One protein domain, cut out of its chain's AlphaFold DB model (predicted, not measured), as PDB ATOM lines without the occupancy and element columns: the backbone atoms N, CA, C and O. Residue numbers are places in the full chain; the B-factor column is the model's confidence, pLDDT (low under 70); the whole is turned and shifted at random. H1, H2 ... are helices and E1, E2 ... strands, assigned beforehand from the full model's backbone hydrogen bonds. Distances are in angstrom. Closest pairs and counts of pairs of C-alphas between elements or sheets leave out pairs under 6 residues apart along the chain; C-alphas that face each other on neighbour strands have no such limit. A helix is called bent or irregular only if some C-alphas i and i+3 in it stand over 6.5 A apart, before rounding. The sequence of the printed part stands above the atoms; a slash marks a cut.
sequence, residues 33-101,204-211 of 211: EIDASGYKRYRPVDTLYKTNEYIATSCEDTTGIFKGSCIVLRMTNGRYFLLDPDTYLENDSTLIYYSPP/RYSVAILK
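What this domain is: This is residues 33 to 101 and 204 to 211 of the 211 residues of an uncharacterized protein of Niastella vici (UniProt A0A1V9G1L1). Two strand-built parts are joined by the E4 to E5 link: the hairpin E3-E4 beside the long, bent hairpin E1-E2, and a small three-strand sheet, E5-E6-E7. E3 is next to E2, the short helix H1 is at one end of the first part, and H2 follows E7. The 77 printed residues hold H1 E1 E2 E3 E4 E5 E6 E7 H2, two named helices and seven strands, mostly strand; each sheet is antiparallel. The whole is compact, radius of gyration of the C-alphas 12.2 A, spanning 35 by 30 by 19 A.

How they stand to each other: Start at E6, residues 94 to 98, the inner strand. On its edges find E5, residues 87 to 90, its hairpin partner with N 88 and O 96 2.8 A apart, and E7, residues 204 to 206, with N 95 and O 205 2.8 A apart. H2, residues 207 to 210, only grazes this sheet with residues 207 to 209. E4, residues 80 to 83, and E5 meet only through their link. E4 forms a hairpin with E3, residues 72 to 74; N 73 and O 81 are 2.8 A apart. E2, residues 53 to 61, comes closest to E3 at the C-alphas of Ala 56 and Arg 74, 5.1 A. E2 forms a hairpin with E1, residues 42 to 50; N 48 and O 56 are 2.8 A apart. H1, residues 36 to 39, comes closest to E4 at the C-alphas of Tyr 39 and Tyr 80, 6.9 A. Both helices are too short for an O i to N i+4 pair.

Where its parts are: Find C-alpha 36, where H1 begins, at (-21.064, -46.540, -8.739). E1 runs 22.5 A, bending by 64 degrees at residue 45, E2 24.7 A and E6 12.7 A. H2 ends at C-alpha 210, (-17.517, -40.092, -22.779).

The domain as a whole: The farthest C-alphas, Asn 52 and Pro 101, are 37.8 A apart. Residues 102 to 203 are not printed; C-alphas 101 and 204 are 16.8 A apart across the cut. Of the links printed whole, none is long. Confidence is under 70 at residues 52 to 55, 64 to 70 and 211.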
ATOM      1  N   GLU A  33     -16.512 -37.649 -14.016       90.62
ATOM      2  CA  GLU A  33     -16.694 -39.083 -13.799       90.62
ATOM      3  C   GLU A  33     -16.955 -39.362 -12.313       90.62
ATOM      4  O   GLU A  33     -16.263 -38.839 -11.439       90.62
ATOM      5  N   ILE A  34     -17.964 -40.182 -12.028       89.62
ATOM      6  CA  ILE A  34     -18.337 -40.598 -10.675       89.62
ATOM      7  C   ILE A  34     -18.282 -42.120 -10.558       89.62
ATOM      8  O   ILE A  34     -18.386 -42.853 -11.541       89.62
ATOM      9  N   ASP A  35     -18.139 -42.614  -9.333       90.25
ATOM     10  CA  ASP A  35     -18.180 -44.044  -9.070       90.25
ATOM     11  C   ASP A  35     -19.624 -44.566  -8.953       90.25
ATOM     12  O   ASP A  35     -20.607 -43.819  -8.857       90.25
ATOM     13  N   ALA A  36     -19.765 -45.893  -8.912       87.19
ATOM     14  CA  ALA A  36     -21.064 -46.540  -8.739       87.19
ATOM     15  C   ALA A  36     -21.755 -46.143  -7.418       87.19
ATOM     16  O   ALA A  36     -22.983 -46.190  -7.325       87.19
ATOM     17  N   SER A  37     -20.992 -45.762  -6.387       87.12
ATOM     18  CA  SER A  37     -21.539 -45.293  -5.108       87.12
ATOM     19  C   SER A  37     -22.166 -43.906  -5.238       87.12
ATOM     20  O   SER A  37     -23.254 -43.683  -4.703       87.12
ATOM     21  N   GLY A  38     -21.522 -42.999  -5.975       85.06
ATOM     22  CA  GLY A  38     -22.052 -41.691  -6.344       85.06
ATOM     23  C   GLY A  38     -23.335 -41.819  -7.158       85.06
ATOM     24  O   GLY A  38     -24.333 -41.184  -6.822       85.06
ATOM     25  N   TYR A  39     -23.360 -42.729  -8.139       84.31
ATOM     26  CA  TYR A  39     -24.539 -42.984  -8.975       84.31
ATOM     27  C   TYR A  39     -25.791 -43.393  -8.174       84.31
ATOM     28  O   TYR A  39     -26.899 -42.991  -8.520       84.31
ATOM     29  N   LYS A  40     -25.646 -44.140  -7.068       85.38
ATOM     30  CA  LYS A  40     -26.788 -44.609  -6.247       85.38
ATOM     31  C   LYS A  40     -27.650 -43.488  -5.653       85.38
ATOM     32  O   LYS A  40     -28.750 -43.769  -5.189       85.38
ATOM     33  N   ARG A  41     -27.154 -42.247  -5.628       84.81
ATOM     34  CA  ARG A  41     -27.891 -41.069  -5.138       84.81
ATOM     35  C   ARG A  41     -28.890 -40.527  -6.160       84.81
ATOM     36  O   ARG A  41     -29.760 -39.733  -5.806       84.81
ATOM     37  N   TYR A  42     -28.773 -40.964  -7.408       83.69
ATOM     38  CA  TYR A  42     -29.572 -40.475  -8.513       83.69
ATOM     39  C   TYR A  42     -30.637 -41.497  -8.899       83.69
ATOM     40  O   TYR A  42     -30.406 -42.710  -8.915       83.69
ATOM     41  N   ARG A  43     -31.830 -40.998  -9.215       82.50
ATOM     42  CA  ARG A  43     -32.946 -41.798  -9.713       82.50
ATOM     43  C   ARG A  43     -33.003 -41.688 -11.239       82.50
ATOM     44  O   ARG A  43     -33.046 -40.568 -11.738       82.50
ATOM     45  N   PRO A  44     -33.068 -42.808 -11.977       80.81
ATOM     46  CA  PRO A  44     -33.314 -42.790 -13.416       80.81
ATOM     47  C   PRO A  44     -34.620 -42.071 -13.773       80.81
ATOM     48  O   PRO A  44     -35.662 -42.356 -13.177       80.81
ATOM     49  N   VAL A  45     -34.550 -41.184 -14.762       77.75
ATOM     50  CA  VAL A  45     -35.689 -40.452 -15.334       77.75
ATOM     51  C   VAL A  45     -35.997 -40.968 -16.733       77.75
ATOM     52  O   VAL A  45     -37.131 -41.338 -17.010       77.75
ATOM     53  N   ASP A  46     -34.975 -41.047 -17.587       75.25
ATOM     54  CA  ASP A  46     -35.105 -41.485 -18.976       75.25
ATOM     55  C   ASP A  46     -33.897 -42.334 -19.387       75.25
ATOM     56  O   ASP A  46     -32.843 -42.273 -18.753       75.25
ATOM     57  N   THR A  47     -34.030 -43.184 -20.401       76.06
ATOM     58  CA  THR A  47     -32.934 -44.021 -20.893       76.06
ATOM     59  C   THR A  47     -32.927 -44.099 -22.406       76.06
ATOM     60  O   THR A  47     -33.863 -44.580 -23.038       76.06
ATOM     61  N   LEU A  48     -31.788 -43.717 -22.962       72.44
ATOM     62  CA  LEU A  48     -31.472 -43.837 -24.361       72.44
ATOM     63  C   LEU A  48     -30.987 -45.246 -24.706       72.44
ATOM     64  O   LEU A  48     -30.009 -45.747 -24.141       72.44
ATOM     65  N   TYR A  49     -31.610 -45.822 -25.731       70.94
ATOM     66  CA  TYR A  49     -31.197 -47.068 -26.364       70.94
ATOM     67  C   TYR A  49     -30.893 -46.859 -27.849       70.94
ATOM     68  O   TYR A  49     -31.584 -46.112 -28.540       70.94
ATOM     69  N   LYS A  50     -29.921 -47.603 -28.378       71.62
ATOM     70  CA  LYS A  50     -29.712 -47.775 -29.820       71.62
ATOM     71  C   LYS A  50     -29.793 -49.246 -30.167       71.62
ATOM     72  O   LYS A  50     -28.931 -50.018 -29.779       71.62
ATOM     73  N   THR A  51     -30.824 -49.633 -30.915       70.06
ATOM     74  CA  THR A  51     -30.972 -51.007 -31.434       70.06
ATOM     75  C   THR A  51     -30.797 -52.069 -30.331       70.06
ATOM     76  O   THR A  51     -30.106 -53.063 -30.515       70.06
ATOM     77  N   ASN A  52     -31.417 -51.834 -29.167       64.31
ATOM     78  CA  ASN A  52     -31.334 -52.651 -27.943       64.31
ATOM     79  C   ASN A  52     -30.004 -52.597 -27.168       64.31
ATOM     80  O   ASN A  52     -29.859 -53.291 -26.163       64.31
ATOM     81  N   GLU A  53     -29.059 -51.751 -27.571       60.56
ATOM     82  CA  GLU A  53     -27.884 -51.398 -26.779       60.56
ATOM     83  C   GLU A  53     -28.210 -50.184 -25.905       60.56
ATOM     84  O   GLU A  53     -28.671 -49.147 -26.384       60.56
ATOM     85  N   TYR A  54     -28.002 -50.331 -24.604       64.44
ATOM     86  CA  TYR A  54     -28.094 -49.246 -23.636       64.44
ATOM     87  C   TYR A  54     -27.040 -48.178 -23.950       64.44
ATOM     88  O   TYR A  54     -25.879 -48.538 -24.012       64.44
ATOM     89  N   ILE A  55     -27.373 -46.897 -24.133       67.94
ATOM     90  CA  ILE A  55     -26.347 -45.857 -24.364       67.94
ATOM     91  C   ILE A  55     -26.130 -45.022 -23.111       67.94
ATOM     92  O   ILE A  55     -24.993 -44.871 -22.669       67.94
ATOM     93  N   ALA A  56     -27.214 -44.453 -22.589       70.81
ATOM     94  CA  ALA A  56     -27.179 -43.530 -21.472       70.81
ATOM     95  C   ALA A  56     -28.511 -43.513 -20.730       70.81
ATOM     96  O   ALA A  56     -29.568 -43.679 -21.327       70.81
ATOM     97  N   THR A  57     -28.474 -43.265 -19.429       73.31
ATOM     98  CA  THR A  57     -29.653 -42.915 -18.628       73.31
ATOM     99  C   THR A  57     -29.523 -41.455 -18.237       73.31
ATOM    100  O   THR A  57     -28.423 -41.037 -17.921       73.31
ATOM    101  N   SER A  58     -30.604 -40.682 -18.267       74.69
ATOM    102  CA  SER A  58     -30.686 -39.401 -17.566       74.69
ATOM    103  C   SER A  58     -31.233 -39.653 -16.165       74.69
ATOM    104  O   SER A  58     -32.122 -40.492 -15.988       74.69
ATOM    105  N   CYS A  59     -30.709 -38.961 -15.161       75.12
ATOM    106  CA  CYS A  59     -31.132 -39.130 -13.777       75.12
ATOM    107  C   CYS A  59     -31.471 -37.790 -13.123       75.12
ATOM    108  O   CYS A  59     -31.151 -36.739 -13.659       75.12
ATOM    109  N   GLU A  60     -32.104 -37.850 -11.956       73.19
ATOM    110  CA  GLU A  60     -32.352 -36.717 -11.062       73.19
ATOM    111  C   GLU A  60     -31.773 -37.018  -9.674       73.19
ATOM    112  O   GLU A  60     -31.840 -38.156  -9.197       73.19
ATOM    113  N   ASP A  61     -31.206 -36.007  -9.011       76.50
ATOM    114  CA  ASP A  61     -30.731 -36.126  -7.629       76.50
ATOM    115  C   ASP A  61     -31.913 -36.293  -6.666       76.50
ATOM    116  O   ASP A  61     -32.809 -35.454  -6.581       76.50
ATOM    117  N   THR A  62     -31.897 -37.383  -5.902       71.75
ATOM    118  CA  THR A  62     -32.950 -37.691  -4.923       71.75
ATOM    119  C   THR A  62     -32.748 -37.010  -3.573       71.75
ATOM    120  O   THR A  62     -33.654 -37.015  -2.740       71.75
ATOM    121  N   THR A  63     -31.568 -36.434  -3.332       70.81
ATOM    122  CA  THR A  63     -31.191 -35.848  -2.038       70.81
ATOM    123  C   THR A  63     -31.564 -34.372  -1.916       70.81
ATOM    124  O   THR A  63     -31.580 -33.839  -0.806       70.81
ATOM    125  N   GLY A  64     -31.872 -33.707  -3.038       65.50
ATOM    126  CA  GLY A  64     -32.180 -32.275  -3.087       65.50
ATOM    127  C   GLY A  64     -30.991 -31.374  -2.739       65.50
ATOM    128  O   GLY A  64     -31.182 -30.179  -2.506       65.50
ATOM    129  N   ILE A  65     -29.775 -31.934  -2.681       64.25
ATOM    130  CA  ILE A  65     -28.537 -31.189  -2.426       64.25
ATOM    131  C   ILE A  65     -28.226 -30.316  -3.641       64.25
ATOM    132  O   ILE A  65     -27.883 -29.141  -3.491       64.25
ATOM    133  N   PHE A  66     -28.415 -30.860  -4.842       59.84
ATOM    134  CA  PHE A  66     -28.398 -30.070  -6.061       59.84
ATOM    135  C   PHE A  66     -29.798 -29.497  -6.302       59.84
ATOM    136  O   PHE A  66     -30.734 -30.208  -6.662       59.84
ATOM    137  N   LYS A  67     -29.958 -28.182  -6.094       51.72
ATOM    138  CA  LYS A  67     -31.150 -27.441  -6.535       51.72
ATOM    139  C   LYS A  67     -31.115 -27.306  -8.061       51.72
ATOM    140  O   LYS A  67     -30.729 -26.266  -8.583       51.72
ATOM    141  N   GLY A  68     -31.466 -28.377  -8.766       56.72
ATOM    142  CA  GLY A  68     -31.515 -28.423 -10.226       56.72
ATOM    143  C   GLY A  68     -31.528 -29.855 -10.757       56.72
ATOM    144  O   GLY A  68     -31.068 -30.785 -10.093       56.72
ATOM    145  N   SER A  69     -32.059 -30.035 -11.963       56.94
ATOM    146  CA  SER A  69     -31.927 -31.280 -12.716       56.94
ATOM    147  C   SER A  69     -30.454 -31.481 -13.076       56.94
ATOM    148  O   SER A  69     -29.869 -30.698 -13.817       56.94
ATOM    149  N   CYS A  70     -29.835 -32.520 -12.526       66.75
ATOM    150  CA  CYS A  70     -28.463 -32.907 -12.833       66.75
ATOM    151  C   CYS A  70     -28.491 -34.208 -13.623       66.75
ATOM    152  O   CYS A  70     -28.941 -35.235 -13.127       66.75
ATOM    153  N   ILE A  71     -28.006 -34.167 -14.858       73.31
ATOM    154  CA  ILE A  71     -28.009 -35.336 -15.732       73.31
ATOM    155  C   ILE A  71     -26.798 -36.197 -15.380       73.31
ATOM    156  O   ILE A  71     -25.657 -35.744 -15.454       73.31
ATOM    157  N   VAL A  72     -27.043 -37.456 -15.018       77.88
ATOM    158  CA  VAL A  72     -25.983 -38.446 -14.815       77.88
ATOM    159  C   VAL A  72     -26.076 -39.508 -15.884       77.88
ATOM    160  O   VAL A  72     -26.981 -40.328 -15.832       77.88
ATOM    161  N   LEU A  73     -25.120 -39.530 -16.808       77.56
ATOM    162  CA  LEU A  73     -25.043 -40.514 -17.879       77.56
ATOM    163  C   LEU A  73     -24.286 -41.748 -17.396       77.56
ATOM    164  O   LEU A  73     -23.119 -41.672 -17.023       77.56
ATOM    165  N   ARG A  74     -24.926 -42.912 -17.438       79.19
ATOM    166  CA  ARG A  74     -24.240 -44.201 -17.305       79.19
ATOM    167  C   ARG A  74     -23.942 -44.745 -18.699       79.19
ATOM    168  O   ARG A  74     -24.842 -44.804 -19.518       79.19
ATOM    169  N   MET A  75     -22.710 -45.167 -18.958       76.50
ATOM    170  CA  MET A  75     -22.262 -45.660 -20.267       76.50
ATOM    171  C   MET A  75     -22.228 -47.199 -20.320       76.50
ATOM    172  O   MET A  75     -22.221 -47.872 -19.284       76.50
ATOM    173  N   THR A  76     -22.161 -47.782 -21.525       72.75
ATOM    174  CA  THR A  76     -22.080 -49.250 -21.742       72.75
ATOM    175  C   THR A  76     -20.881 -49.913 -21.077       72.75
ATOM    176  O   THR A  76     -20.975 -51.054 -20.634       72.75
ATOM    177  N   ASN A  77     -19.764 -49.195 -20.975       78.31
ATOM    178  CA  ASN A  77     -18.540 -49.646 -20.311       78.31
ATOM    179  C   ASN A  77     -18.647 -49.654 -18.769       78.31
ATOM    180  O   ASN A  77     -17.678 -49.993 -18.096       78.31
ATOM    181  N   GLY A  78     -19.803 -49.285 -18.204       80.62
ATOM    182  CA  GLY A  78     -20.038 -49.253 -16.762       80.62
ATOM    183  C   GLY A  78     -19.537 -47.990 -16.060       80.62
ATOM    184  O   GLY A  78     -19.592 -47.943 -14.833       80.62
ATOM    185  N   ARG A  79     -19.070 -46.981 -16.806       86.62
ATOM    186  CA  ARG A  79     -18.667 -45.672 -16.270       86.62
ATOM    187  C   ARG A  79     -19.877 -44.755 -16.098       86.62
ATOM    188  O   ARG A  79     -20.892 -44.918 -16.781       86.62
ATOM    189  N   TYR A  80     -19.761 -43.793 -15.189       87.25
ATOM    190  CA  TYR A  80     -20.828 -42.858 -14.836       87.25
ATOM    191  C   TYR A  80     -20.302 -41.430 -14.916       87.25
ATOM    192  O   TYR A  80     -19.234 -41.141 -14.387       87.25
ATOM    193  N   PHE A  81     -21.060 -40.534 -15.530       88.25
ATOM    194  CA  PHE A  81     -20.659 -39.151 -15.753       88.25
ATOM    195  C   PHE A  81     -21.755 -38.212 -15.279       88.25
ATOM    196  O   PHE A  81     -22.860 -38.224 -15.813       88.25
ATOM    197  N   LEU A  82     -21.441 -37.393 -14.284       87.69
ATOM    198  CA  LEU A  82     -22.261 -36.265 -13.871       87.69
ATOM    199  C   LEU A  82     -21.978 -35.097 -14.817       87.69
ATOM    200  O   LEU A  82     -20.841 -34.629 -14.887       87.69
ATOM    201  N   LEU A  83     -22.989 -34.646 -15.552       86.88
ATOM    202  CA  LEU A  83     -22.868 -33.469 -16.406       86.88
ATOM    203  C   LEU A  83     -22.816 -32.190 -15.564       86.88
ATOM    204  O   LEU A  83     -23.419 -32.115 -14.491       86.88
ATOM    205  N   ASP A  84     -22.098 -31.185 -16.068       87.38
ATOM    206  CA  ASP A  84     -22.133 -29.837 -15.498       87.38
ATOM    207  C   ASP A  84     -23.574 -29.270 -15.541       87.38
ATOM    208  O   ASP A  84     -24.305 -29.587 -16.485       87.38
ATOM    209  N   PRO A  85     -24.012 -28.450 -14.561       83.25
ATOM    210  CA  PRO A  85     -25.371 -27.898 -14.526       83.25
ATOM    211  C   PRO A  85     -25.799 -27.134 -15.784       83.25
ATOM    212  O   PRO A  85     -26.993 -27.051 -16.066       83.25
ATOM    213  N   ASP A  86     -24.844 -26.592 -16.543       86.50
ATOM    214  CA  ASP A  86     -25.092 -25.894 -17.804       86.50
ATOM    215  C   ASP A  86     -24.951 -26.798 -19.044       86.50
ATOM    216  O   ASP A  86     -24.942 -26.313 -20.181       86.50
ATOM    217  N   THR A  87     -24.854 -28.118 -18.850       88.38
ATOM    218  CA  THR A  87     -24.772 -29.111 -19.924       88.38
ATOM    219  C   THR A  87     -26.067 -29.908 -20.067       88.38
ATOM    220  O   THR A  87     -26.582 -30.480 -19.108       88.38
ATOM    221  N   TYR A  88     -26.559 -30.021 -21.299       85.50
ATOM    222  CA  TYR A  88     -27.796 -30.726 -21.642       85.50
ATOM    223  C   TYR A  88     -27.577 -31.728 -22.771       85.50
ATOM    224  O   TYR A  88     -26.647 -31.592 -23.565       85.50
ATOM    225  N   LEU A  89     -28.465 -32.715 -22.871       83.75
ATOM    226  CA  LEU A  89     -28.470 -33.679 -23.967       83.75
ATOM    227  C   LEU A  89     -29.464 -33.237 -25.054       83.75
ATOM    228  O   LEU A  89     -30.655 -33.090 -24.794       83.75
ATOM    229  N   GLU A  90     -28.971 -33.033 -26.273       84.75
ATOM    230  CA  GLU A  90     -29.747 -32.763 -27.486       84.75
ATOM    231  C   GLU A  90     -29.736 -34.007 -28.383       84.75
ATOM    232  O   GLU A  90     -28.672 -34.543 -28.718       84.75
ATOM    233  N   ASN A  91     -30.931 -34.454 -28.792       81.19
ATOM    234  CA  ASN A  91     -31.132 -35.598 -29.690       81.19
ATOM    235  C   ASN A  91     -30.294 -36.821 -29.292       81.19
ATOM    236  O   ASN A  91     -29.687 -37.474 -30.149       81.19
ATOM    237  N   ASP A  92     -30.194 -37.074 -27.985       72.88
ATOM    238  CA  ASP A  92     -29.628 -38.295 -27.415       72.88
ATOM    239  C   ASP A  92     -28.144 -38.580 -27.727       72.88
ATOM    240  O   ASP A  92     -27.571 -39.589 -27.330       72.88
ATOM    241  N   SER A  93     -27.461 -37.695 -28.440       80.31
ATOM    242  CA  SER A  93     -26.124 -37.975 -28.983       80.31
ATOM    243  C   SER A  93     -25.195 -36.774 -28.949       80.31
ATOM    244  O   SER A  93     -23.986 -36.914 -29.176       80.31
ATOM    245  N   THR A  94     -25.747 -35.608 -28.621       87.19
ATOM    246  CA  THR A  94     -25.039 -34.340 -28.586       87.19
ATOM    247  C   THR A  94     -25.174 -33.724 -27.203       87.19
ATOM    248  O   THR A  94     -26.277 -33.516 -26.717       87.19
ATOM    249  N   LEU A  95     -24.050 -33.425 -26.566       89.00
ATOM    250  CA  LEU A  95     -23.995 -32.604 -25.366       89.00
ATOM    251  C   LEU A  95     -23.941 -31.137 -25.787       89.00
ATOM    252  O   LEU A  95     -23.055 -30.756 -26.554       89.00
ATOM    253  N   ILE A  96     -24.855 -30.316 -25.287       91.44
ATOM    254  CA  ILE A  96     -24.793 -28.859 -25.405       91.44
ATOM    255  C   ILE A  96     -24.300 -28.306 -24.080       91.44
ATOM    256  O   ILE A  96     -24.986 -28.465 -23.079       91.44
ATOM    257  N   TYR A  97     -23.162 -27.619 -24.089       92.06
ATOM    258  CA  TYR A  97     -22.673 -26.863 -22.940       92.06
ATOM    259  C   TYR A  97     -22.904 -25.371 -23.151       92.06
ATOM    260  O   TYR A  97     -22.318 -24.781 -24.067       92.06
ATOM    261  N   TYR A  98     -23.736 -24.762 -22.311       90.94
ATOM    262  CA  TYR A  98     -23.987 -23.326 -22.341       90.94
ATOM    263  C   TYR A  98     -22.936 -22.564 -21.526       90.94
ATOM    264  O   TYR A  98     -22.616 -22.906 -20.396       90.94
ATOM    265  N   SER A  99     -22.432 -21.467 -22.085       90.81
ATOM    266  CA  SER A  99     -21.597 -20.506 -21.353       90.81
ATOM    267  C   SER A  99     -22.411 -19.821 -20.257       90.81
ATOM    268  O   SER A  99     -23.628 -19.706 -20.429       90.81
ATOM    269  N   PRO A 100     -21.791 -19.329 -19.167       87.44
ATOM    270  CA  PRO A 100     -22.504 -18.647 -18.089       87.44
ATOM    271  C   PRO A 100     -23.489 -17.587 -18.608       87.44
ATOM    272  O   PRO A 100     -23.193 -16.905 -19.595       87.44
ATOM    273  N   PRO A 101     -24.675 -17.451 -17.992       87.50
ATOM    274  CA  PRO A 101     -25.664 -16.487 -18.448       87.50
ATOM    275  C   PRO A 101     -25.141 -15.053 -18.301       87.50
ATOM    276  O   PRO A 101     -24.529 -14.717 -17.290       87.50
ATOM    277  N   ARG A 204     -21.361 -27.540 -28.847       91.88
ATOM    278  CA  ARG A 204     -21.868 -28.902 -29.035       91.88
ATOM    279  C   ARG A 204     -20.713 -29.893 -29.031       91.88
ATOM    280  O   ARG A 204     -19.725 -29.682 -29.730       91.88
ATOM    281  N   TYR A 205     -20.876 -30.990 -28.307       90.38
ATOM    282  CA  TYR A 205     -19.934 -32.100 -28.276       90.38
ATOM    283  C   TYR A 205     -20.655 -33.414 -28.554       90.38
ATOM    284  O   TYR A 205     -21.806 -33.593 -28.172       90.38
ATOM    285  N   SER A 206     -19.980 -34.368 -29.189       87.19
ATOM    286  CA  SER A 206     -20.534 -35.717 -29.304       87.19
ATOM    287  C   SER A 206     -20.456 -36.434 -27.958       87.19
ATOM    288  O   SER A 206     -19.410 -36.408 -27.318       87.19
ATOM    289  N   VAL A 207     -21.497 -37.183 -27.581       82.00
ATOM    290  CA  VAL A 207     -21.462 -38.115 -26.432       82.00
ATOM    291  C   VAL A 207     -20.321 -39.142 -26.557       82.00
ATOM    292  O   VAL A 207     -19.880 -39.711 -25.565       82.00
ATOM    293  N   ALA A 208     -19.771 -39.349 -27.760       82.06
ATOM    294  CA  ALA A 208     -18.605 -40.202 -27.978       82.06
ATOM    295  C   ALA A 208     -17.348 -39.780 -27.192       82.06
ATOM    296  O   ALA A 208     -16.470 -40.620 -27.016       82.06
ATOM    297  N   ILE A 209     -17.265 -38.537 -26.700       83.25
ATOM    298  CA  ILE A 209     -16.171 -38.094 -25.818       83.25
ATOM    299  C   ILE A 209     -16.187 -38.786 -24.444       83.25
ATOM    300  O   ILE A 209     -15.189 -38.740 -23.735       83.25
ATOM    301  N   LEU A 210     -17.310 -39.409 -24.065       76.50
ATOM    302  CA  LEU A 210     -17.517 -40.092 -22.779       76.50
ATOM    303  C   LEU A 210     -17.127 -41.581 -22.813       76.50
ATOM    304  O   LEU A 210     -17.465 -42.338 -21.899       76.50
ATOM    305  N   LYS A 211     -16.488 -42.035 -23.893       69.00
ATOM    306  CA  LYS A 211     -16.079 -43.434 -24.066       69.00
ATOM    307  C   LYS A 211     -14.835 -43.774 -23.248       69.00
ATOM    308  O   LYS A 211     -13.917 -42.935 -23.151       69.00
TER     309      LYS A 211